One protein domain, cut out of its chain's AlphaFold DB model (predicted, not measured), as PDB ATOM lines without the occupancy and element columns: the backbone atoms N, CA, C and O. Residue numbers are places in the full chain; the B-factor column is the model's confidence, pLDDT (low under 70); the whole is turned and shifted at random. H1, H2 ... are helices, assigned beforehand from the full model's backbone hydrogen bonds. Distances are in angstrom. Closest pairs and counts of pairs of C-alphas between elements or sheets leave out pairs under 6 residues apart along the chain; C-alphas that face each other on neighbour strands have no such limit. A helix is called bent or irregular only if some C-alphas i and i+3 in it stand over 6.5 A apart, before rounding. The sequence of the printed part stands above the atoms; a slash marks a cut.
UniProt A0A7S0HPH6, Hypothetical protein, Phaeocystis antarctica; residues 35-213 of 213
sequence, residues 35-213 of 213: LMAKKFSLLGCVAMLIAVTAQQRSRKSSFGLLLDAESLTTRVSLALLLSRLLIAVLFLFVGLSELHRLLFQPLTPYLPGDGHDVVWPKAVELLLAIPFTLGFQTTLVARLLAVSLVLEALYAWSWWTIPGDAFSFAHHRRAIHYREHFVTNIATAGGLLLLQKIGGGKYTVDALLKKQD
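Overview. This is residues 35 to 213 of the 213 residues of the protein "Hypothetical protein" of Phaeocystis antarctica (UniProt A0A7S0HPH6). This is an elongated up-and-down bundle of five helices, H1 to H5, each running against the one before it, with contacts that go round from H1 through H2, H3 and H4 to H5 and back to the first part of H1. Residues 56 to 70, the last part of H1 and part of the link after it, stick out of the bundle, and the short helix H6 sits by the end of H3 and the beginning of H4. The printed part has 179 residues with six named helices, H1 to H6 in chain order, and no named strand, and the class is all helix. It is only just loose, close to compact, with a radius of gyration of the C-alphas of 19.2 A and spans of 65 by 36 by 21 A.

Along the chain. Find C-alpha 35 at (54.228, 39.953, 33.687); from there H1, residues 35 to 62, runs 41.1 A to C-alpha 62 at (28.182, 54.363, 62.079). Next come H2, residues 74 to 103, 42.2 A long, and H3, residues 119 to 134, 24.0 A long. H3 is neither bent nor irregular, but only just: C-alphas 127 and 130 are 6.0 A apart. H4 is residues 138 to 156, 26.0 A long, and H5 is residues 169 to 198, 43.9 A long. Look last for H6, residues 205 to 209, ending at C-alpha 209, (41.602, 72.299, 40.448).

Arrangement. Start with the hairpin of H1 and H2, which touch at a shallow tilt of 15 degrees, with the C-alphas of Gly 44 and Ser 83 closest at 3.9 A. H2 and H3 form a hairpin at a shallow tilt of 25 degrees, closest at the C-alphas of Gly 95 and Leu 126, 4.7 A. In the hairpin of H4 and H5, at 17 degrees, the closest C-alphas are Ala 146 and Ala 189, 4.2 A. H5 touches H1 at residues 35 to 48 alone, the same way at 35.4 degrees, only just a steep tilt; the closest C-alphas are Cys 45 and Gly 191, 4.9 A. H6 is close to H3 but not clearly touching, with the C-alphas of Leu 134 and Val 205 closest at 6.1 A. H1 and H4 are apart. Every O i to N i+4 pair is within hydrogen-bond range in H4, H5 and H6; the counts are 23 of 24 in H1, 23 of 26 in H2 and 10 of 12 in H3.

Size, cuts and confidence. The C-alphas farthest apart, of Gly 64 and Pro 106, are 66.4 A from each other. The printed part has no cut and ends at residue 213, the chain's last. The links H1 to H2, H2 to H3 and H4 to H5 are long. Look for pLDDT under 70 at residues 59 to 71, 105 to 115 and 211 to 213; the mean of the printed part is 82.5.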
ATOM      1  N   LEU A  35      55.188  40.666  32.852       82.56
ATOM      2  CA  LEU A  35      54.228  39.953  33.687       82.56
ATOM      3  C   LEU A  35      54.367  40.302  35.179       82.56
ATOM      4  O   LEU A  35      53.368  40.392  35.891       82.56
ATOM      5  N   MET A  36      55.587  40.533  35.666       80.62
ATOM      6  CA  MET A  36      55.840  40.989  37.032       80.62
ATOM      7  C   MET A  36      55.249  42.376  37.255       80.62
ATOM      8  O   MET A  36      54.567  42.578  38.258       80.62
ATOM      9  N   ALA A  37      55.440  43.307  36.315       82.50
ATOM     10  CA  ALA A  37      54.835  44.638  36.386       82.50
ATOM     11  C   ALA A  37      53.294  44.563  36.399       82.50
ATOM     12  O   ALA A  37      52.652  45.241  37.207       82.50
ATOM     13  N   LYS A  38      52.703  43.658  35.603       85.50
ATOM     14  CA  LYS A  38      51.260  43.342  35.632       85.50
ATOM     15  C   LYS A  38      50.813  42.753  36.975       85.50
ATOM     16  O   LYS A  38      49.758  43.106  37.489       85.50
ATOM     17  N   LYS A  39      51.610  41.890  37.611       85.88
ATOM     18  CA  LYS A  39      51.298  41.368  38.957       85.88
ATOM     19  C   LYS A  39      51.405  42.467  40.035       85.88
ATOM     20  O   LYS A  39      50.608  42.474  40.972       85.88
ATOM     21  N   PHE A  40      52.305  43.443  39.884       81.62
ATOM     22  CA  PHE A  40      52.391  44.603  40.784       81.62
ATOM     23  C   PHE A  40      51.158  45.517  40.717       81.62
ATOM     24  O   PHE A  40      50.685  45.957  41.768       81.62
ATOM     25  N   SER A  41      50.581  45.760  39.532       88.19
ATOM     26  CA  SER A  41      49.347  46.561  39.431       88.19
ATOM     27  C   SER A  41      48.174  45.911  40.163       88.19
ATOM     28  O   SER A  41      47.370  46.615  40.779       88.19
ATOM     29  N   LEU A  42      48.106  44.574  40.187       88.94
ATOM     30  CA  LEU A  42      47.087  43.843  40.946       88.94
ATOM     31  C   LEU A  42      47.177  44.092  42.454       88.94
ATOM     32  O   LEU A  42      46.136  44.194  43.104       88.94
ATOM     33  N   LEU A  43      48.380  44.257  43.014       85.94
ATOM     34  CA  LEU A  43      48.535  44.647  44.421       85.94
ATOM     35  C   LEU A  43      47.894  46.015  44.687       85.94
ATOM     36  O   LEU A  43      47.231  46.189  45.708       85.94
ATOM     37  N   GLY A  44      48.019  46.953  43.743       87.06
ATOM     38  CA  GLY A  44      47.316  48.237  43.786       87.06
ATOM     39  C   GLY A  44      45.795  48.071  43.767       87.06
ATOM     40  O   GLY A  44      45.097  48.639  44.607       87.06
ATOM     41  N   CYS A  45      45.270  47.231  42.872       88.12
ATOM     42  CA  CYS A  45      43.835  46.931  42.801       88.12
ATOM     43  C   CYS A  45      43.298  46.331  44.113       88.12
ATOM     44  O   CYS A  45      42.235  46.733  44.597       88.12
ATOM     45  N   VAL A  46      44.038  45.391  44.709       87.69
ATOM     46  CA  VAL A  46      43.668  44.739  45.975       87.69
ATOM     47  C   VAL A  46      43.734  45.723  47.143       87.69
ATOM     48  O   VAL A  46      42.792  45.787  47.935       87.69
ATOM     49  N   ALA A  47      44.795  46.528  47.238       86.12
ATOM     50  CA  ALA A  47      44.941  47.542  48.282       86.12
ATOM     51  C   ALA A  47      43.775  48.544  48.266       86.12
ATOM     52  O   ALA A  47      43.192  48.841  49.314       86.12
ATOM     53  N   MET A  48      43.378  49.000  47.075       90.25
ATOM     54  CA  MET A  48      42.205  49.854  46.888       90.25
ATOM     55  C   MET A  48      40.915  49.175  47.352       90.25
ATOM     56  O   MET A  48      40.145  49.771  48.108       90.25
ATOM     57  N   LEU A  49      40.672  47.930  46.927       87.25
ATOM     58  CA  LEU A  49      39.466  47.190  47.300       87.25
ATOM     59  C   LEU A  49      39.363  47.014  48.824       87.25
ATOM     60  O   LEU A  49      38.296  47.235  49.403       87.25
ATOM     61  N   ILE A  50      40.472  46.683  49.492       85.88
ATOM     62  CA  ILE A  50      40.537  46.563  50.957       85.88
ATOM     63  C   ILE A  50      40.241  47.909  51.626       85.88
ATOM     64  O   ILE A  50      39.421  47.973  52.542       85.88
ATOM     65  N   ALA A  51      40.858  49.001  51.163       85.19
ATOM     66  CA  ALA A  51      40.652  50.325  51.748       85.19
ATOM     67  C   ALA A  51      39.182  50.772  51.668       85.19
ATOM     68  O   ALA A  51      38.619  51.284  52.641       85.19
ATOM     69  N   VAL A  52      38.542  50.532  50.524       83.62
ATOM     70  CA  VAL A  52      37.149  50.923  50.267       83.62
ATOM     71  C   VAL A  52      36.178  50.064  51.069       83.62
ATOM     72  O   VAL A  52      35.266  50.592  51.707       83.62
ATOM     73  N   THR A  53      36.381  48.747  51.091       83.81
ATOM     74  CA  THR A  53      35.524  47.828  51.858       83.81
ATOM     75  C   THR A  53      35.643  48.064  53.365       83.81
ATOM     76  O   THR A  53      34.626  48.075  54.064       83.81
ATOM     77  N   ALA A  54      36.848  48.347  53.871       83.06
ATOM     78  CA  ALA A  54      37.065  48.724  55.267       83.06
ATOM     79  C   ALA A  54      36.320  50.021  55.632       83.06
ATOM     80  O   ALA A  54      35.643  50.077  56.663       83.06
ATOM     81  N   GLN A  55      36.372  51.040  54.766       82.19
ATOM     82  CA  GLN A  55      35.629  52.286  54.980       82.19
ATOM     83  C   GLN A  55      34.112  52.062  54.950       82.19
ATOM     84  O   GLN A  55      33.401  52.569  55.820       82.19
ATOM     85  N   GLN A  56      33.605  51.288  53.988       78.50
ATOM     86  CA  GLN A  56      32.177  50.967  53.896       78.50
ATOM     87  C   GLN A  56      31.675  50.214  55.133       78.50
ATOM     88  O   GLN A  56      30.582  50.503  55.623       78.50
ATOM     89  N   ARG A  57      32.475  49.282  55.669       76.88
ATOM     90  CA  ARG A  57      32.144  48.546  56.898       76.88
ATOM     91  C   ARG A  57      32.073  49.473  58.109       76.88
ATOM     92  O   ARG A  57      31.105  49.396  58.863       76.88
ATOM     93  N   SER A  58      33.039  50.383  58.251       71.31
ATOM     94  CA  SER A  58      33.004  51.416  59.295       71.31
ATOM     95  C   SER A  58      31.747  52.282  59.170       71.31
ATOM     96  O   SER A  58      31.071  52.524  60.162       71.31
ATOM     97  N   ARG A  59      31.381  52.686  57.946       69.44
ATOM     98  CA  ARG A  59      30.222  53.557  57.699       69.44
ATOM     99  C   ARG A  59      28.885  52.879  58.004       69.44
ATOM    100  O   ARG A  59      28.010  53.526  58.559       69.44
ATOM    101  N   LYS A  60      28.729  51.585  57.695       65.94
ATOM    102  CA  LYS A  60      27.520  50.817  58.060       65.94
ATOM    103  C   LYS A  60      27.360  50.670  59.576       65.94
ATOM    104  O   LYS A  60      26.240  50.737  60.063       65.94
ATOM    105  N   SER A  61      28.463  50.527  60.315       60.97
ATOM    106  CA  SER A  61      28.442  50.526  61.785       60.97
ATOM    107  C   SER A  61      28.083  51.897  62.368       60.97
ATOM    108  O   SER A  61      27.488  51.967  63.437       60.97
ATOM    109  N   SER A  62      28.442  52.978  61.671       58.22
ATOM    110  CA  SER A  62      28.182  54.363  62.079       58.22
ATOM    111  C   SER A  62      26.883  54.944  61.511       58.22
ATOM    112  O   SER A  62      26.551  56.075  61.832       58.22
ATOM    113  N   PHE A  63      26.117  54.199  60.705       53.97
ATOM    114  CA  PHE A  63      24.904  54.693  60.029       53.97
ATOM    115  C   PHE A  63      23.761  55.068  61.000       53.97
ATOM    116  O   PHE A  63      22.752  55.618  60.573       53.97
ATOM    117  N   GLY A  64      23.921  54.803  62.303       50.19
ATOM    118  CA  GLY A  64      23.049  55.318  63.366       50.19
ATOM    119  C   GLY A  64      23.419  56.715  63.886       50.19
ATOM    120  O   GLY A  64      22.647  57.295  64.641       50.19
ATOM    121  N   LEU A  65      24.572  57.273  63.505       46.59
ATOM    122  CA  LEU A  65      25.061  58.550  64.014       46.59
ATOM    123  C   LEU A  65      25.661  59.374  62.864       46.59
ATOM    124  O   LEU A  65      26.807  59.185  62.473       46.59
ATOM    125  N   LEU A  66      24.865  60.323  62.376       46.56
ATOM    126  CA  LEU A  66      25.253  61.465  61.545       46.56
ATOM    127  C   LEU A  66      25.409  61.227  60.032       46.56
ATOM    128  O   LEU A  66      26.331  60.593  59.519       46.56
ATOM    129  N   LEU A  67      24.479  61.883  59.335       50.72
ATOM    130  CA  LEU A  67      24.549  62.424  57.981       50.72
ATOM    131  C   LEU A  67      25.765  63.352  57.821       50.72
ATOM    132  O   LEU A  67      25.601  64.555  57.637       50.72
ATOM    133  N   ASP A  68      26.978  62.816  57.929       40.62
ATOM    134  CA  ASP A  68      28.188  63.605  57.727       40.62
ATOM    135  C   ASP A  68      28.820  63.328  56.359       40.62
ATOM    136  O   ASP A  68      28.765  62.218  55.804       40.62
ATOM    137  N   ALA A  69      29.318  64.418  55.793       43.81
ATOM    138  CA  ALA A  69      29.435  64.686  54.375       43.81
ATOM    139  C   ALA A  69      30.260  63.658  53.579       43.81
ATOM    140  O   ALA A  69      31.107  62.931  54.093       43.81
ATOM    141  N   GLU A  70      30.013  63.672  52.271       54.84
ATOM    142  CA  GLU A  70      30.540  62.898  51.137       54.84
ATOM    143  C   GLU A  70      32.084  62.827  50.986       54.84
ATOM    144  O   GLU A  70      32.608  62.562  49.907       54.84
ATOM    145  N   SER A  71      32.855  63.064  52.048       62.66
ATOM    146  CA  SER A  71      34.311  63.139  52.005       62.66
ATOM    147  C   SER A  71      34.975  61.789  52.307       62.66
ATOM    148  O   SER A  71      34.742  61.139  53.328       62.66
ATOM    149  N   LEU A  72      35.853  61.347  51.403       74.69
ATOM    150  CA  LEU A  72      36.735  60.206  51.647       74.69
ATOM    151  C   LEU A  72      37.686  60.524  52.813       74.69
ATOM    152  O   LEU A  72      38.266  61.616  52.897       74.69
ATOM    153  N   THR A  73      37.892  59.555  53.709       84.19
ATOM    154  CA  THR A  73      38.858  59.716  54.804       84.19
ATOM    155  C   THR A  73      40.270  59.898  54.240       84.19
ATOM    156  O   THR A  73      40.590  59.447  53.136       84.19
ATOM    157  N   THR A  74      41.149  60.566  54.992       86.31
ATOM    158  CA  THR A  74      42.542  60.792  54.565       86.31
ATOM    159  C   THR A  74      43.276  59.473  54.320       86.31
ATOM    160  O   THR A  74      43.990  59.347  53.330       86.31
ATOM    161  N   ARG A  75      43.026  58.453  55.157       86.56
ATOM    162  CA  ARG A  75      43.606  57.109  55.000       86.56
ATOM    163  C   ARG A  75      43.196  56.457  53.682       86.56
ATOM    164  O   ARG A  75      44.043  55.909  52.989       86.56
ATOM    165  N   VAL A  76      41.920  56.558  53.310       86.75
ATOM    166  CA  VAL A  76      41.425  55.993  52.047       86.75
ATOM    167  C   VAL A  76      41.943  56.789  50.860       86.75
ATOM    168  O   VAL A  76      42.367  56.198  49.878       86.75
ATOM    169  N   SER A  77      42.009  58.118  50.965       88.56
ATOM    170  CA  SER A  77      42.606  58.951  49.913       88.56
ATOM    171  C   SER A  77      44.079  58.606  49.671       88.56
ATOM    172  O   SER A  77      44.511  58.548  48.523       88.56
ATOM    173  N   LEU A  78      44.840  58.334  50.733       90.12
ATOM    174  CA  LEU A  78      46.233  57.896  50.632       90.12
ATOM    175  C   LEU A  78      46.339  56.486  50.038       90.12
ATOM    176  O   LEU A  78      47.176  56.252  49.171       90.12
ATOM    177  N   ALA A  79      45.457  55.567  50.434       89.31
ATOM    178  CA  ALA A  79      45.392  54.238  49.832       89.31
ATOM    179  C   ALA A  79      45.059  54.303  48.331       89.31
ATOM    180  O   ALA A  79      45.674  53.585  47.547       89.31
ATOM    181  N   LEU A  80      44.149  55.189  47.912       91.31
ATOM    182  CA  LEU A  80      43.819  55.409  46.499       91.31
ATOM    183  C   LEU A  80      45.011  55.970  45.719       91.31
ATOM    184  O   LEU A  80      45.275  55.505  44.614       91.31
ATOM    185  N   LEU A  81      45.762  56.908  46.307       92.06
ATOM    186  CA  LEU A  81      47.005  57.409  45.717       92.06
ATOM    187  C   LEU A  81      48.010  56.272  45.513       92.06
ATOM    188  O   LEU A  81      48.468  56.063  44.395       92.06
ATOM    189  N   LEU A  82      48.310  55.507  46.567       89.88
ATOM    190  CA  LEU A  82      49.243  54.378  46.485       89.88
ATOM    191  C   LEU A  82      48.786  53.338  45.460       89.88
ATOM    192  O   LEU A  82      49.589  52.869  44.661       89.88
ATOM    193  N   SER A  83      47.493  53.026  45.436       90.62
ATOM    194  CA  SER A  83      46.912  52.092  44.468       90.62
ATOM    195  C   SER A  83      47.098  52.588  43.038       90.62
ATOM    196  O   SER A  83      47.508  51.821  42.171       90.62
ATOM    197  N   ARG A  84      46.870  53.884  42.795       93.25
ATOM    198  CA  ARG A  84      47.075  54.504  41.484       93.25
ATOM    199  C   ARG A  84      48.537  54.471  41.059       93.25
ATOM    200  O   ARG A  84      48.806  54.142  39.913       93.25
ATOM    201  N   LEU A  85      49.469  54.748  41.971       91.44
ATOM    202  CA  LEU A  85      50.907  54.654  41.699       91.44
ATOM    203  C   LEU A  85      51.317  53.214  41.364       91.44
ATOM    204  O   LEU A  85      52.001  52.999  40.371       91.44
ATOM    205  N   LEU A  86      50.848  52.223  42.129       88.38
ATOM    206  CA  LEU A  86      51.126  50.808  41.860       88.38
ATOM    207  C   LEU A  86      50.557  50.346  40.513       88.38
ATOM    208  O   LEU A  86      51.220  49.611  39.788       88.38
ATOM    209  N   ILE A  87      49.355  50.799  40.151       91.75
ATOM    210  CA  ILE A  87      48.775  50.521  38.832       91.75
ATOM    211  C   ILE A  87      49.549  51.263  37.732       91.75
ATOM    212  O   ILE A  87      49.785  50.699  36.671       91.75
ATOM    213  N   ALA A  88      49.993  52.498  37.974       91.81
ATOM    214  CA  ALA A  88      50.759  53.277  37.005       91.81
ATOM    215  C   ALA A  88      52.118  52.645  36.674       91.81
ATOM    216  O   ALA A  88      52.567  52.761  35.536       91.81
ATOM    217  N   VAL A  89      52.744  51.938  37.627       87.94
ATOM    218  CA  VAL A  89      53.995  51.196  37.388       87.94
ATOM    219  C   VAL A  89      53.852  50.237  36.212       87.94
ATOM    220  O   VAL A  89      54.785  50.151  35.424       87.94
ATOM    221  N   LEU A  90      52.699  49.579  36.042       88.69
ATOM    222  CA  LEU A  90      52.445  48.736  34.876       88.69
ATOM    223  C   LEU A  90      52.629  49.528  33.577       88.69
ATOM    224  O   LEU A  90      53.482  49.190  32.766       88.69
ATOM    225  N   PHE A  91      51.862  50.599  33.395       91.12
ATOM    226  CA  PHE A  91      51.848  51.342  32.135       91.12
ATOM    227  C   PHE A  91      53.156  52.089  31.871       91.12
ATOM    228  O   PHE A  91      53.596  52.173  30.729       91.12
ATOM    229  N   LEU A  92      53.807  52.600  32.919       88.00
ATOM    230  CA  LEU A  92      55.110  53.249  32.799       88.00
ATOM    231  C   LEU A  92      56.204  52.237  32.466       88.00
ATOM    232  O   LEU A  92      56.992  52.474  31.557       88.00
ATOM    233  N   PHE A  93      56.255  51.108  33.179       84.19
ATOM    234  CA  PHE A  93      57.266  50.085  32.939       84.19
ATOM    235  C   PHE A  93      57.097  49.484  31.550       84.19
ATOM    236  O   PHE A  93      58.022  49.565  30.756       84.19
ATOM    237  N   VAL A  94      55.908  48.967  31.235       81.38
ATOM    238  CA  VAL A  94      55.621  48.319  29.949       81.38
ATOM    239  C   VAL A  94      55.742  49.315  28.807       81.38
ATOM    240  O   VAL A  94      56.403  49.033  27.811       81.38
ATOM    241  N   GLY A  95      55.191  50.516  28.975       82.94
ATOM    242  CA  GLY A  95      55.292  51.582  27.988       82.94
ATOM    243  C   GLY A  95      56.732  52.002  27.696       82.94
ATOM    244  O   GLY A  95      57.034  52.305  26.552       82.94
ATOM    245  N   LEU A  96      57.641  51.996  28.676       83.12
ATOM    246  CA  LEU A  96      59.050  52.347  28.455       83.12
ATOM    247  C   LEU A  96      59.892  51.150  27.994       83.12
ATOM    248  O   LEU A  96      60.635  51.268  27.022       83.12
ATOM    249  N   SER A  97      59.791  50.004  28.674       77.38
ATOM    250  CA  SER A  97      60.621  48.823  28.417       77.38
ATOM    251  C   SER A  97      60.294  48.190  27.072       77.38
ATOM    252  O   SER A  97      61.200  47.912  26.287       77.38
ATOM    253  N   GLU A  98      59.006  48.004  26.778       78.06
ATOM    254  CA  GLU A  98      58.579  47.373  25.535       78.06
ATOM    255  C   GLU A  98      58.722  48.324  24.351       78.06
ATOM    256  O   GLU A  98      59.117  47.898  23.271       78.06
ATOM    257  N   LEU A  99      58.474  49.625  24.535       81.62
ATOM    258  CA  LEU A  99      58.696  50.597  23.465       81.62
ATOM    259  C   LEU A  99      60.185  50.723  23.131       81.62
ATOM    260  O   LEU A  99      60.541  50.743  21.956       81.62
ATOM    261  N   HIS A 100      61.060  50.723  24.139       79.38
ATOM    262  CA  HIS A 100      62.502  50.646  23.919       79.38
ATOM    263  C   HIS A 100      62.885  49.352  23.182       79.38
ATOM    264  O   HIS A 100      63.599  49.404  22.182       79.38
ATOM    265  N   ARG A 101      62.364  48.192  23.607       77.19
ATOM    266  CA  ARG A 101      62.610  46.914  22.918       77.19
ATOM    267  C   ARG A 101      62.204  46.970  21.444       77.19
ATOM    268  O   ARG A 101      62.980  46.540  20.598       77.19
ATOM    269  N   LEU A 102      61.020  47.499  21.139       78.19
ATOM    270  CA  LEU A 102      60.487  47.554  19.775       78.19
ATOM    271  C   LEU A 102      61.219  48.570  18.888       78.19
ATOM    272  O   LEU A 102      61.486  48.276  17.727       78.19
ATOM    273  N   LEU A 103      61.569  49.746  19.418       78.56
ATOM    274  CA  LEU A 103      62.242  50.801  18.649       78.56
ATOM    275  C   LEU A 103      63.726  50.505  18.390       78.56
ATOM    276  O   LEU A 103      64.271  50.962  17.388       78.56
ATOM    277  N   PHE A 104      64.373  49.730  19.264       73.94
ATOM    278  CA  PHE A 104      65.804  49.421  19.182       73.94
ATOM    279  C   PHE A 104      66.083  47.935  18.905       73.94
ATOM    280  O   PHE A 104      67.179  47.456  19.194       73.94
ATOM    281  N   GLN A 105      65.132  47.206  18.300       65.25
ATOM    282  CA  GLN A 105      65.231  45.766  18.003       65.25
ATOM    283  C   GLN A 105      66.590  45.286  17.446       65.25
ATOM    284  O   GLN A 105      67.071  44.275  17.958       65.25
ATOM    285  N   PRO A 106      67.274  45.978  16.500       59.62
ATOM    286  CA  PRO A 106      68.573  45.525  15.980       59.62
ATOM    287  C   PRO A 106      69.688  45.442  17.037       59.62
ATOM    288  O   PRO A 106      70.706  44.797  16.811       59.62
ATOM    289  N   LEU A 107      69.511  46.118  18.176       58.25
ATOM    290  CA  LEU A 107      70.479  46.240  19.267       58.25
ATOM    291  C   LEU A 107      70.110  45.379  20.484       58.25
ATOM    292  O   LEU A 107      70.828  45.392  21.483       58.25
ATOM    293  N   THR A 108      68.994  44.645  20.432       57.34
ATOM    294  CA  THR A 108      68.493  43.870  21.573       57.34
ATOM    295  C   THR A 108      68.449  42.369  21.268       57.34
ATOM    296  O   THR A 108      68.152  41.985  20.141       57.34
ATOM    297  N   PRO A 109      68.702  41.485  22.253       54.94
ATOM    298  CA  PRO A 109      68.754  40.034  22.042       54.94
ATOM    299  C   PRO A 109      67.369  39.369  21.890       54.94
ATOM    300  O   PRO A 109      67.261  38.148  22.007       54.94
ATOM    301  N   TYR A 110      66.295  40.140  21.690       54.94
ATOM    302  CA  TYR A 110      64.929  39.617  21.639       54.94
ATOM    303  C   TYR A 110      64.584  39.106  20.236       54.94
ATOM    304  O   TYR A 110      64.779  39.800  19.241       54.94
ATOM    305  N   LEU A 111      64.051  37.886  20.165       55.56
ATOM    306  CA  LEU A 111      63.593  37.282  18.915       55.56
ATOM    307  C   LEU A 111      62.332  38.006  18.406       55.56
ATOM    308  O   LEU A 111      61.410  38.207  19.197       55.56
ATOM    309  N   PRO A 112      62.261  38.370  17.114       54.47
ATOM    310  CA  PRO A 112      61.057  38.950  16.531       54.47
ATOM    311  C   PRO A 112      59.935  37.908  16.421       54.47
ATOM    312  O   PRO A 112      60.201  36.742  16.112       54.47
ATOM    313  N   GLY A 113      58.683  38.341  16.603       57.03
ATOM    314  CA  GLY A 113      57.512  37.568  16.171       57.03
ATOM    315  C   GLY A 113      56.512  37.179  17.257       57.03
ATOM    316  O   GLY A 113      55.825  36.170  17.081       57.03
ATOM    317  N   ASP A 114      56.400  37.939  18.349       65.62
ATOM    318  CA  ASP A 114      55.214  37.829  19.205       65.62
ATOM    319  C   ASP A 114      54.080  38.693  18.625       65.62
ATOM    320  O   ASP A 114      54.310  39.815  18.171       65.62
ATOM    321  N   GLY A 115      52.837  38.202  18.654       62.56
ATOM    322  CA  GLY A 115      51.659  38.947  18.172       62.56
ATOM    323  C   GLY A 115      51.402  40.245  18.951       62.56
ATOM    324  O   GLY A 115      50.635  41.105  18.519       62.56
ATOM    325  N   HIS A 116      52.082  40.402  20.087       70.81
ATOM    326  CA  HIS A 116      52.099  41.589  20.930       70.81
ATOM    327  C   HIS A 116      53.068  42.689  20.460       70.81
ATOM    328  O   HIS A 116      52.986  43.801  20.977       70.81
ATOM    329  N   ASP A 117      53.941  42.460  19.473       75.31
ATOM    330  CA  ASP A 117      55.001  43.395  19.036       75.31
ATOM    331  C   ASP A 117      54.490  44.624  18.238       75.31
ATOM    332  O   ASP A 117      55.028  45.002  17.198       75.31
ATOM    333  N   VAL A 118      53.437  45.287  18.721       77.38
ATOM    334  CA  VAL A 118      52.841  46.484  18.115       77.38
ATOM    335  C   VAL A 118      53.199  47.728  18.932       77.38
ATOM    336  O   VAL A 118      53.010  47.763  20.149       77.38
ATOM    337  N   VAL A 119      53.702  48.765  18.251       82.69
ATOM    338  CA  VAL A 119      54.228  50.002  18.864       82.69
ATOM    339  C   VAL A 119      53.122  50.923  19.389       82.69
ATOM    340  O   VAL A 119      53.216  51.436  20.504       82.69
ATOM    341  N   TRP A 120      52.071  51.155  18.597       80.56
ATOM    342  CA  TRP A 120      51.087  52.198  18.904       80.56
ATOM    343  C   TRP A 120      50.303  51.977  20.216       80.56
ATOM    344  O   TRP A 120      50.136  52.967  20.930       80.56
ATOM    345  N   PRO A 121      49.867  50.755  20.611       83.62
ATOM    346  CA  PRO A 121      49.116  50.572  21.855       83.62
ATOM    347  C   PRO A 121      49.969  50.918  23.077       83.62
ATOM    348  O   PRO A 121      49.524  51.642  23.961       83.62
ATOM    349  N   LYS A 122      51.239  50.492  23.067       86.56
ATOM    350  CA  LYS A 122      52.214  50.768  24.132       86.56
ATOM    351  C   LYS A 122      52.492  52.263  24.272       86.56
ATOM    352  O   LYS A 122      52.574  52.778  25.383       86.56
ATOM    353  N   ALA A 123      52.592  52.976  23.148       87.62
ATOM    354  CA  ALA A 123      52.762  54.426  23.156       87.62
ATOM    355  C   ALA A 123      51.532  55.146  23.737       87.62
ATOM    356  O   ALA A 123      51.685  56.052  24.555       87.62
ATOM    357  N   VAL A 124      50.316  54.729  23.364       89.75
ATOM    358  CA  VAL A 124      49.070  55.296  23.911       89.75
ATOM    359  C   VAL A 124      48.966  55.052  25.416       89.75
ATOM    360  O   VAL A 124      48.661  55.977  26.168       89.75
ATOM    361  N   GLU A 125      49.265  53.839  25.874       91.38
ATOM    362  CA  GLU A 125      49.272  53.495  27.298       91.38
ATOM    363  C   GLU A 125      50.286  54.319  28.090       91.38
ATOM    364  O   GLU A 125      49.950  54.841  29.154       91.38
ATOM    365  N   LEU A 126      51.490  54.517  27.545       92.00
ATOM    366  CA  LEU A 126      52.512  55.362  28.159       92.00
ATOM    367  C   LEU A 126      52.056  56.825  28.267       92.00
ATOM    368  O   LEU A 126      52.223  57.453  29.314       92.00
ATOM    369  N   LEU A 127      51.444  57.363  27.209       93.19
ATOM    370  CA  LEU A 127      50.916  58.729  27.205       93.19
ATOM    371  C   LEU A 127      49.796  58.912  28.235       93.19
ATOM    372  O   LEU A 127      49.742  59.943  28.902       93.19
ATOM    373  N   LEU A 128      48.928  57.910  28.401       94.50
ATOM    374  CA  LEU A 128      47.852  57.919  29.395       94.50
ATOM    375  C   LEU A 128      48.355  57.669  30.828       94.50
ATOM    376  O   LEU A 128      47.715  58.115  31.785       94.50
ATOM    377  N   ALA A 129      49.508  57.021  31.003       93.31
ATOM    378  CA  ALA A 129      50.087  56.744  32.317       93.31
ATOM    379  C   ALA A 129      50.441  58.024  33.094       93.31
ATOM    380  O   ALA A 129      50.292  58.072  34.318       93.31
ATOM    381  N   ILE A 130      50.871  59.081  32.398       92.38
ATOM    382  CA  ILE A 130      51.246  60.365  33.009       92.38
ATOM    383  C   ILE A 130      50.037  61.054  33.671       92.38
ATOM    384  O   ILE A 130      50.063  61.238  34.894       92.38
ATOM    385  N   PRO A 131      48.953  61.407  32.946       93.56
ATOM    386  CA  PRO A 131      47.782  62.027  33.562       93.56
ATOM    387  C   PRO A 131      47.110  61.095  34.576       93.56
ATOM    388  O   PRO A 131      46.616  61.570  35.600       93.56
ATOM    389  N   PHE A 132      47.168  59.773  34.368       94.88
ATOM    390  CA  PHE A 132      46.702  58.805  35.358       94.88
ATOM    391  C   PHE A 132      47.461  58.939  36.680       94.88
ATOM    392  O   PHE A 132      46.844  59.086  37.729       94.88
ATOM    393  N   THR A 133      48.794  58.961  36.647       93.19
ATOM    394  CA  THR A 133      49.642  59.084  37.847       93.19
ATOM    395  C   THR A 133      49.310  60.355  38.633       93.19
ATOM    396  O   THR A 133      49.086  60.308  39.850       93.19
ATOM    397  N   LEU A 134      49.179  61.477  37.924       92.31
ATOM    398  CA  LEU A 134      48.847  62.783  38.502       92.31
ATOM    399  C   LEU A 134      47.400  62.862  39.028       92.31
ATOM    400  O   LEU A 134      47.087  63.699  39.876       92.31
ATOM    401  N   GLY A 135      46.511  61.977  38.575       91.19
ATOM    402  CA  GLY A 135      45.082  62.072  38.862       91.19
ATOM    403  C   GLY A 135      44.446  63.258  38.137       91.19
ATOM    404  O   GLY A 135      43.696  64.017  38.744       91.19
ATOM    405  N   PHE A 136      44.812  63.454  36.870       93.19
ATOM    406  CA  PHE A 136      44.162  64.398  35.967       93.19
ATOM    407  C   PHE A 136      43.136  63.656  35.109       93.19
ATOM    408  O   PHE A 136      43.463  62.650  34.476       93.19
ATOM    409  N   GLN A 137      41.895  64.138  35.109       91.12
ATOM    410  CA  GLN A 137      40.731  63.490  34.505       91.12
ATOM    411  C   GLN A 137      40.635  62.004  34.878       91.12
ATOM    412  O   GLN A 137      40.420  61.139  34.024       91.12
ATOM    413  N   THR A 138      40.787  61.705  36.173       89.69
ATOM    414  CA  THR A 138      40.996  60.347  36.708       89.69
ATOM    415  C   THR A 138      39.974  59.343  36.168       89.69
ATOM    416  O   THR A 138      40.333  58.239  35.771       89.69
ATOM    417  N   THR A 139      38.702  59.738  36.096       90.56
ATOM    418  CA  THR A 139      37.598  58.914  35.579       90.56
ATOM    419  C   THR A 139      37.764  58.567  34.099       90.56
ATOM    420  O   THR A 139      37.562  57.416  33.711       90.56
ATOM    421  N   LEU A 140      38.108  59.552  33.266       93.25
ATOM    422  CA  LEU A 140      38.262  59.353  31.826       93.25
ATOM    423  C   LEU A 140      39.510  58.519  31.539       93.25
ATOM    424  O   LEU A 140      39.430  57.525  30.823       93.25
ATOM    425  N   VAL A 141      40.640  58.891  32.139       95.31
ATOM    426  CA  VAL A 141      41.919  58.217  31.905       95.31
ATOM    427  C   VAL A 141      41.878  56.772  32.402       95.31
ATOM    428  O   VAL A 141      42.297  55.874  31.676       95.31
ATOM    429  N   ALA A 142      41.292  56.510  33.578       94.75
ATOM    430  CA  ALA A 142      41.110  55.142  34.067       94.75
ATOM    431  C   ALA A 142      40.247  54.301  33.113       94.75
ATOM    432  O   ALA A 142      40.558  53.138  32.871       94.75
ATOM    433  N   ARG A 143      39.193  54.890  32.528       95.38
ATOM    434  CA  ARG A 143      38.350  54.208  31.537       95.38
ATOM    435  C   ARG A 143      39.119  53.887  30.258       95.38
ATOM    436  O   ARG A 143      39.010  52.770  29.766       95.38
ATOM    437  N   LEU A 144      39.885  54.840  29.730       95.69
ATOM    438  CA  LEU A 144      40.682  54.634  28.517       95.69
ATOM    439  C   LEU A 144      41.735  53.541  28.720       95.69
ATOM    440  O   LEU A 144      41.841  52.639  27.893       95.69
ATOM    441  N   LEU A 145      42.442  53.561  29.853       95.25
ATOM    442  CA  LEU A 145      43.403  52.517  30.218       95.25
ATOM    443  C   LEU A 145      42.726  51.150  30.403       95.25
ATOM    444  O   LEU A 145      43.254  50.139  29.949       95.25
ATOM    445  N   ALA A 146      41.535  51.100  31.010       96.25
ATOM    446  CA  ALA A 146      40.783  49.855  31.157       96.25
ATOM    447  C   ALA A 146      40.380  49.268  29.798       96.25
ATOM    448  O   ALA A 146      40.531  48.067  29.578       96.25
ATOM    449  N   VAL A 147      39.901  50.111  28.876       95.69
ATOM    450  CA  VAL A 147      39.579  49.697  27.503       95.69
ATOM    451  C   VAL A 147      40.833  49.198  26.788       95.69
ATOM    452  O   VAL A 147      40.773  48.141  26.165       95.69
ATOM    453  N   SER A 148      41.965  49.897  26.925       93.81
ATOM    454  CA  SER A 148      43.242  49.473  26.338       93.81
ATOM    455  C   SER A 148      43.638  48.069  26.795       93.81
ATOM    456  O   SER A 148      43.830  47.191  25.961       93.81
ATOM    457  N   LEU A 149      43.627  47.812  28.108       94.00
ATOM    458  CA  LEU A 149      43.971  46.499  28.664       94.00
ATOM    459  C   LEU A 149      43.037  45.380  28.190       94.00
ATOM    460  O   LEU A 149      43.490  44.259  27.957       94.00
ATOM    461  N   VAL A 150      41.737  45.662  28.051       95.12
ATOM    462  CA  VAL A 150      40.764  44.684  27.537       95.12
ATOM    463  C   VAL A 150      41.021  44.389  26.061       95.12
ATOM    464  O   VAL A 150      41.029  43.223  25.670       95.12
ATOM    465  N   LEU A 151      41.262  45.418  25.247       92.81
ATOM    466  CA  LEU A 151      41.596  45.241  23.834       92.81
ATOM    467  C   LEU A 151      42.919  44.485  23.667       92.81
ATOM    468  O   LEU A 151      42.985  43.557  22.865       92.81
ATOM    469  N   GLU A 152      43.936  44.816  24.462       89.75
ATOM    470  CA  GLU A 152      45.219  44.113  24.483       89.75
ATOM    471  C   GLU A 152      45.035  42.639  24.879       89.75
ATOM    472  O   GLU A 152      45.564  41.751  24.215       89.75
ATOM    473  N   ALA A 153      44.236  42.356  25.914       91.56
ATOM    474  CA  ALA A 153      43.925  40.992  26.342       91.56
ATOM    475  C   ALA A 153      43.275  40.176  25.218       91.56
ATOM    476  O   ALA A 153      43.702  39.058  24.934       91.56
ATOM    477  N   LEU A 154      42.261  40.734  24.556       90.81
ATOM    478  CA  LEU A 154      41.536  40.039  23.493       90.81
ATOM    479  C   LEU A 154      42.369  39.886  22.218       90.81
ATOM    480  O   LEU A 154      42.263  38.862  21.554       90.81
ATOM    481  N   TYR A 155      43.187  40.873  21.863       87.69
ATOM    482  CA  TYR A 155      43.927  40.847  20.604       87.69
ATOM    483  C   TYR A 155      45.274  40.128  20.721       87.69
ATOM    484  O   TYR A 155      45.541  39.198  19.966       87.69
ATOM    485  N   ALA A 156      46.112  40.527  21.679       85.44
ATOM    486  CA  ALA A 156      47.481  40.028  21.799       85.44
ATOM    487  C   ALA A 156      47.576  38.740  22.631       85.44
ATOM    488  O   ALA A 156      48.453  37.915  22.398       85.44
ATOM    489  N   TRP A 157      46.650  38.540  23.574       88.69
ATOM    490  CA  TRP A 157      46.713  37.454  24.557       88.69
ATOM    491  C   TRP A 157      45.590  36.418  24.386       88.69
ATOM    492  O   TRP A 157      45.174  35.763  25.347       88.69
ATOM    493  N   SER A 158      45.120  36.237  23.144       86.75
ATOM    494  CA  SER A 158      44.134  35.220  22.741       86.75
ATOM    495  C   SER A 158      44.690  33.800  22.892       86.75
ATOM    496  O   SER A 158      45.079  33.127  21.936       86.75
ATOM    497  N   TRP A 159      44.724  33.306  24.128       84.38
ATOM    498  CA  TRP A 159      45.282  31.994  24.457       84.38
ATOM    499  C   TRP A 159      44.514  30.819  23.835       84.38
ATOM    500  O   TRP A 159      45.019  29.699  23.801       84.38
ATOM    501  N   TRP A 160      43.290  31.058  23.362       85.00
ATOM    502  CA  TRP A 160      42.440  30.077  22.686       85.00
ATOM    503  C   TRP A 160      42.710  29.963  21.176       85.00
ATOM    504  O   TRP A 160      42.157  29.066  20.545       85.00
ATOM    505  N   THR A 161      43.554  30.820  20.588       85.12
ATOM    506  CA  THR A 161      43.914  30.777  19.155       85.12
ATOM    507  C   THR A 161      45.421  30.670  18.927       85.12
ATOM    508  O   THR A 161      45.951  31.235  17.971       85.12
ATOM    509  N   ILE A 162      46.145  29.985  19.814       83.56
ATOM    510  CA  ILE A 162      47.602  29.881  19.698       83.56
ATOM    511  C   ILE A 162      47.971  28.976  18.514       83.56
ATOM    512  O   ILE A 162      47.530  27.828  18.469       83.56
ATOM    513  N   PRO A 163      48.803  29.449  17.570       79.62
ATOM    514  CA  PRO A 163      49.276  28.622  16.470       79.62
ATOM    515  C   PRO A 163      50.360  27.642  16.941       79.62
ATOM    516  O   PRO A 163      51.245  27.997  17.730       79.62
ATOM    517  N   GLY A 164      50.328  26.422  16.406       81.25
ATOM    518  CA  GLY A 164      51.333  25.382  16.641       81.25
ATOM    519  C   GLY A 164      50.722  24.022  16.966       81.25
ATOM    520  O   GLY A 164      49.506  23.863  17.015       81.25
ATOM    521  N   ASP A 165      51.585  23.033  17.185       83.88
ATOM    522  CA  ASP A 165      51.162  21.701  17.619       83.88
ATOM    523  C   ASP A 165      50.665  21.745  19.071       83.88
ATOM    524  O   ASP A 165      51.457  21.945  20.000       83.88
ATOM    525  N   ALA A 166      49.361  21.521  19.253       83.44
ATOM    526  CA  ALA A 166      48.682  21.558  20.542       83.44
ATOM    527  C   ALA A 166      49.245  20.557  21.564       83.44
ATOM    528  O   ALA A 166      49.152  20.812  22.764       83.44
ATOM    529  N   PHE A 167      49.855  19.455  21.114       84.50
ATOM    530  CA  PHE A 167      50.430  18.429  21.991       84.50
ATOM    531  C   PHE A 167      51.882  18.717  22.384       84.50
ATOM    532  O   PHE A 167      52.425  18.070  23.281       84.50
ATOM    533  N   SER A 168      52.510  19.718  21.768       83.44
ATOM    534  CA  SER A 168      53.885  20.082  22.089       83.44
ATOM    535  C   SER A 168      53.989  20.770  23.456       83.44
ATOM    536  O   SER A 168      53.141  21.572  23.867       83.44
ATOM    537  N   PHE A 169      55.089  20.507  24.165       79.06
ATOM    538  CA  PHE A 169      55.416  21.202  25.415       79.06
ATOM    539  C   PHE A 169      55.532  22.725  25.213       79.06
ATOM    540  O   PHE A 169      55.100  23.514  26.055       79.06
ATOM    541  N   ALA A 170      56.071  23.150  24.065       78.94
ATOM    542  CA  ALA A 170      56.212  24.559  23.710       78.94
ATOM    543  C   ALA A 170      54.853  25.268  23.582       78.94
ATOM    544  O   ALA A 170      54.698  26.380  24.093       78.94
ATOM    545  N   HIS A 171      53.860  24.613  22.970       80.88
ATOM    546  CA  HIS A 171      52.499  25.139  22.873       80.88
ATOM    547  C   HIS A 171      51.861  25.313  24.255       80.88
ATOM    548  O   HIS A 171      51.345  26.385  24.562       80.88
ATOM    549  N   HIS A 172      51.968  24.307  25.129       80.06
ATOM    550  CA  HIS A 172      51.437  24.388  26.495       80.06
ATOM    551  C   HIS A 172      52.053  25.541  27.294       80.06
ATOM    552  O   HIS A 172      51.334  26.301  27.944       80.06
ATOM    553  N   ARG A 173      53.377  25.721  27.207       81.62
ATOM    554  CA  ARG A 173      54.070  26.826  27.885       81.62
ATOM    555  C   ARG A 173      53.606  28.193  27.376       81.62
ATOM    556  O   ARG A 173      53.376  29.091  28.182       81.62
ATOM    557  N   ARG A 174      53.435  28.346  26.058       81.69
ATOM    558  CA  ARG A 174      52.910  29.581  25.453       81.69
ATOM    559  C   ARG A 174      51.459  29.838  25.872       81.69
ATOM    560  O   ARG A 174      51.119  30.971  26.193       81.69
ATOM    561  N   ALA A 175      50.635  28.794  25.951       83.75
ATOM    562  CA  ALA A 175      49.250  28.893  26.406       83.75
ATOM    563  C   ALA A 175      49.123  29.365  27.851       83.75
ATOM    564  O   ALA A 175      48.279  30.211  28.139       83.75
ATOM    565  N   ILE A 176      49.974  28.869  28.750       85.25
ATOM    566  CA  ILE A 176      50.022  29.355  30.135       85.25
ATOM    567  C   ILE A 176      50.413  30.834  30.150       85.25
ATOM    568  O   ILE A 176      49.689  31.642  30.722       85.25
ATOM    569  N   HIS A 177      51.486  31.197  29.446       84.62
ATOM    570  CA  HIS A 177      51.955  32.578  29.381       84.62
ATOM    571  C   HIS A 177      50.870  33.548  28.877       84.62
ATOM    572  O   HIS A 177      50.575  34.546  29.530       84.62
ATOM    573  N   TYR A 178      50.196  33.218  27.771       87.69
ATOM    574  CA  TYR A 178      49.127  34.057  27.220       87.69
ATOM    575  C   TYR A 178      47.937  34.163  28.186       87.69
ATOM    576  O   TYR A 178      47.362  35.239  28.341       87.69
ATOM    577  N   ARG A 179      47.584  33.077  28.890       89.38
ATOM    578  CA  ARG A 179      46.528  33.097  29.920       89.38
ATOM    579  C   ARG A 179      46.873  34.023  31.077       89.38
ATOM    580  O   ARG A 179      45.997  34.746  31.544       89.38
ATOM    581  N   GLU A 180      48.119  34.011  31.541       88.44
ATOM    582  CA  GLU A 180      48.549  34.889  32.629       88.44
ATOM    583  C   GLU A 180      48.432  36.366  32.231       88.44
ATOM    584  O   GLU A 180      47.840  37.153  32.974       88.44
ATOM    585  N   HIS A 181      48.911  36.742  31.040       90.19
ATOM    586  CA  HIS A 181      48.763  38.109  30.527       90.19
ATOM    587  C   HIS A 181      47.290  38.493  30.331       90.19
ATOM    588  O   HIS A 181      46.869  39.568  30.757       90.19
ATOM    589  N   PHE A 182      46.483  37.590  29.772       92.25
ATOM    590  CA  PHE A 182      45.047  37.798  29.605       92.25
ATOM    591  C   PHE A 182      44.354  38.096  30.942       92.25
ATOM    592  O   PHE A 182      43.703  39.128  31.103       92.25
ATOM    593  N   VAL A 183      44.506  37.208  31.930       92.81
ATOM    594  CA  VAL A 183      43.806  37.322  33.219       92.81
ATOM    595  C   VAL A 183      44.284  38.543  34.004       92.81
ATOM    596  O   VAL A 183      43.461  39.248  34.591       92.81
ATOM    597  N   THR A 184      45.589  38.828  34.001       91.88
ATOM    598  CA  THR A 184      46.148  39.989  34.715       91.88
ATOM    599  C   THR A 184      45.683  41.318  34.113       91.88
ATOM    600  O   THR A 184      45.332  42.230  34.870       91.88
ATOM    601  N   ASN A 185      45.575  41.413  32.785       93.94
ATOM    602  CA  ASN A 185      45.013  42.581  32.105       93.94
ATOM    603  C   ASN A 185      43.537  42.791  32.449       93.94
ATOM    604  O   ASN A 185      43.154  43.888  32.857       93.94
ATOM    605  N   ILE A 186      42.712  41.742  32.347       95.56
ATOM    606  CA  ILE A 186      41.278  41.823  32.668       95.56
ATOM    607  C   ILE A 186      41.062  42.198  34.140       95.56
ATOM    608  O   ILE A 186      40.238  43.060  34.451       95.56
ATOM    609  N   ALA A 187      41.831  41.606  35.056       93.56
ATOM    610  CA  ALA A 187      41.754  41.931  36.476       93.56
ATOM    611  C   ALA A 187      42.188  43.380  36.767       93.56
ATOM    612  O   ALA A 187      41.525  44.081  37.536       93.56
ATOM    613  N   THR A 188      43.252  43.865  36.119       94.62
ATOM    614  CA  THR A 188      43.702  45.261  36.260       94.62
ATOM    615  C   THR A 188      42.685  46.241  35.668       94.62
ATOM    616  O   THR A 188      42.379  47.253  36.302       94.62
ATOM    617  N   ALA A 189      42.076  45.920  34.522       96.12
ATOM    618  CA  ALA A 189      40.984  46.701  33.941       96.12
ATOM    619  C   ALA A 189      39.784  46.800  34.899       96.12
ATOM    620  O   ALA A 189      39.245  47.888  35.106       96.12
ATOM    621  N   GLY A 190      39.414  45.699  35.562       93.88
ATOM    622  CA  GLY A 190      38.399  45.710  36.619       93.88
ATOM    623  C   GLY A 190      38.753  46.647  37.781       93.88
ATOM    624  O   GLY A 190      37.901  47.405  38.250       93.88
ATOM    625  N   GLY A 191      40.021  46.664  38.202       92.12
ATOM    626  CA  GLY A 191      40.525  47.613  39.198       92.12
ATOM    627  C   GLY A 191      40.408  49.074  38.753       92.12
ATOM    628  O   GLY A 191      39.949  49.917  39.521       92.12
ATOM    629  N   LEU A 192      40.734  49.382  37.499       94.38
ATOM    630  CA  LEU A 192      40.582  50.729  36.935       94.38
ATOM    631  C   LEU A 192      39.116  51.184  36.876       94.38
ATOM    632  O   LEU A 192      38.815  52.331  37.206       94.38
ATOM    633  N   LEU A 193      38.189  50.289  36.526       93.56
ATOM    634  CA  LEU A 193      36.750  50.579  36.556       93.56
ATOM    635  C   LEU A 193      36.237  50.803  37.985       93.56
ATOM    636  O   LEU A 193      35.381  51.661  38.218       93.56
ATOM    637  N   LEU A 194      36.783  50.076  38.961       89.25
ATOM    638  CA  LEU A 194      36.497  50.318  40.371       89.25
ATOM    639  C   LEU A 194      36.999  51.707  40.803       89.25
ATOM    640  O   LEU A 194      36.236  52.466  41.404       89.25
ATOM    641  N   LEU A 195      38.228  52.081  40.427       88.88
ATOM    642  CA  LEU A 195      38.777  53.421  40.670       88.88
ATOM    643  C   LEU A 195      37.913  54.511  40.020       88.88
ATOM    644  O   LEU A 195      37.647  55.534  40.646       88.88
ATOM    645  N   GLN A 196      37.407  54.270  38.807       88.75
ATOM    646  CA  GLN A 196      36.474  55.167  38.124       88.75
ATOM    647  C   GLN A 196      35.192  55.396  38.946       88.75
ATOM    648  O   GLN A 196      34.670  56.509  38.976       88.75
ATOM    649  N   LYS A 197      34.666  54.354  39.604       86.88
ATOM    650  CA  LYS A 197      33.441  54.456  40.412       86.88
ATOM    651  C   LYS A 197      33.668  55.152  41.756       86.88
ATOM    652  O   LYS A 197      32.757  55.821  42.237       86.88
ATOM    653  N   ILE A 198      34.844  54.977  42.359       85.38
ATOM    654  CA  ILE A 198      35.203  55.578  43.654       85.38
ATOM    655  C   ILE A 198      35.647  57.039  43.495       85.38
ATOM    656  O   ILE A 198      35.362  57.868  44.357       85.38
ATOM    657  N   GLY A 199      36.351  57.348  42.405       82.19
ATOM    658  CA  GLY A 199      37.070  58.603  42.209       82.19
ATOM    659  C   GLY A 199      38.518  58.543  42.715       82.19
ATOM    660  O   GLY A 199      38.923  57.626  43.426       82.19
ATOM    661  N   GLY A 200      39.325  59.541  42.337       78.56
ATOM    662  CA  GLY A 200      40.771  59.543  42.597       78.56
ATOM    663  C   GLY A 200      41.212  59.965  44.008       78.56
ATOM    664  O   GLY A 200      42.408  59.926  44.305       78.56
ATOM    665  N   GLY A 201      40.277  60.338  44.887       84.62
ATOM    666  CA  GLY A 201      40.558  60.788  46.255       84.62
ATOM    667  C   GLY A 201      41.032  62.243  46.355       84.62
ATOM    668  O   GLY A 201      40.970  63.002  45.395       84.62
ATOM    669  N   LYS A 202      41.497  62.641  47.549       86.25
ATOM    670  CA  LYS A 202      41.968  64.014  47.835       86.25
ATOM    671  C   LYS A 202      43.290  64.379  47.147       86.25
ATOM    672  O   LYS A 202      43.572  65.556  46.962       86.25
ATOM    673  N   TYR A 203      44.111  63.384  46.811       88.88
ATOM    674  CA  TYR A 203      45.447  63.569  46.237       88.88
ATOM    675  C   TYR A 203      45.409  63.411  44.712       88.88
ATOM    676  O   TYR A 203      45.962  62.461  44.143       88.88
ATOM    677  N   THR A 204      44.700  64.323  44.052       91.06
ATOM    678  CA  THR A 204      44.583  64.391  42.591       91.06
ATOM    679  C   THR A 204      44.692  65.822  42.107       91.06
ATOM    680  O   THR A 204      44.300  66.751  42.815       91.06
ATOM    681  N   VAL A 205      45.170  65.994  40.876       90.56
ATOM    682  CA  VAL A 205      45.061  67.283  40.184       90.56
ATOM    683  C   VAL A 205      43.589  67.693  40.061       90.56
ATOM    684  O   VAL A 205      43.270  68.848  40.321       90.56
ATOM    685  N   ASP A 206      42.680  66.747  39.797       88.12
ATOM    686  CA  ASP A 206      41.232  67.014  39.742       88.12
ATOM    687  C   ASP A 206      40.691  67.673  41.029       88.12
ATOM    688  O   ASP A 206      39.889  68.605  40.973       88.12
ATOM    689  N   ALA A 207      41.134  67.211  42.203       85.75
ATOM    690  CA  ALA A 207      40.706  67.745  43.496       85.75
ATOM    691  C   ALA A 207      41.358  69.097  43.818       85.75
ATOM    692  O   ALA A 207      40.745  69.919  44.498       85.75
ATOM    693  N   LEU A 208      42.587  69.324  43.340       86.75
ATOM    694  CA  LEU A 208      43.273  70.608  43.474       86.75
ATOM    695  C   LEU A 208      42.605  71.688  42.619       86.75
ATOM    696  O   LEU A 208      42.352  72.774  43.131       86.75
ATOM    697  N   LEU A 209      42.272  71.372  41.364       85.56
ATOM    698  CA  LEU A 209      41.602  72.299  40.448       85.56
ATOM    699  C   LEU A 209      40.213  72.688  40.967       85.56
ATOM    700  O   LEU A 209      39.908  73.869  41.053       85.56
ATOM    701  N   LYS A 210      39.426  71.719  41.457       82.25
ATOM    702  CA  LYS A 210      38.098  71.981  42.041       82.25
ATOM    703  C   LYS A 210      38.122  72.894  43.282       82.25
ATOM    704  O   LYS A 210      37.082  73.400  43.679       82.25
ATOM    705  N   LYS A 211      39.272  73.062  43.946       69.56
ATOM    706  CA  LYS A 211      39.417  73.946  45.118       69.56
ATOM    707  C   LYS A 211      39.707  75.405  44.726       69.56
ATOM    708  O   LYS A 211      39.636  76.276  45.587       69.56
ATOM    709  N   GLN A 212      40.134  75.648  43.487       59.34
ATOM    710  CA  GLN A 212      40.479  76.987  43.001       59.34
ATOM    711  C   GLN A 212      39.289  77.726  42.374       59.34
ATOM    712  O   GLN A 212      39.378  78.943  42.226       59.34
ATOM    713  N   ASP A 213      38.210  77.005  42.065       48.00
ATOM    714  CA  ASP A 213      36.895  77.539  41.685       48.00
ATOM    715  C   ASP A 213      36.047  77.867  42.929       48.00
ATOM    716  O   ASP A 213      35.309  78.879  42.891       48.00
TER     717      ASP A 213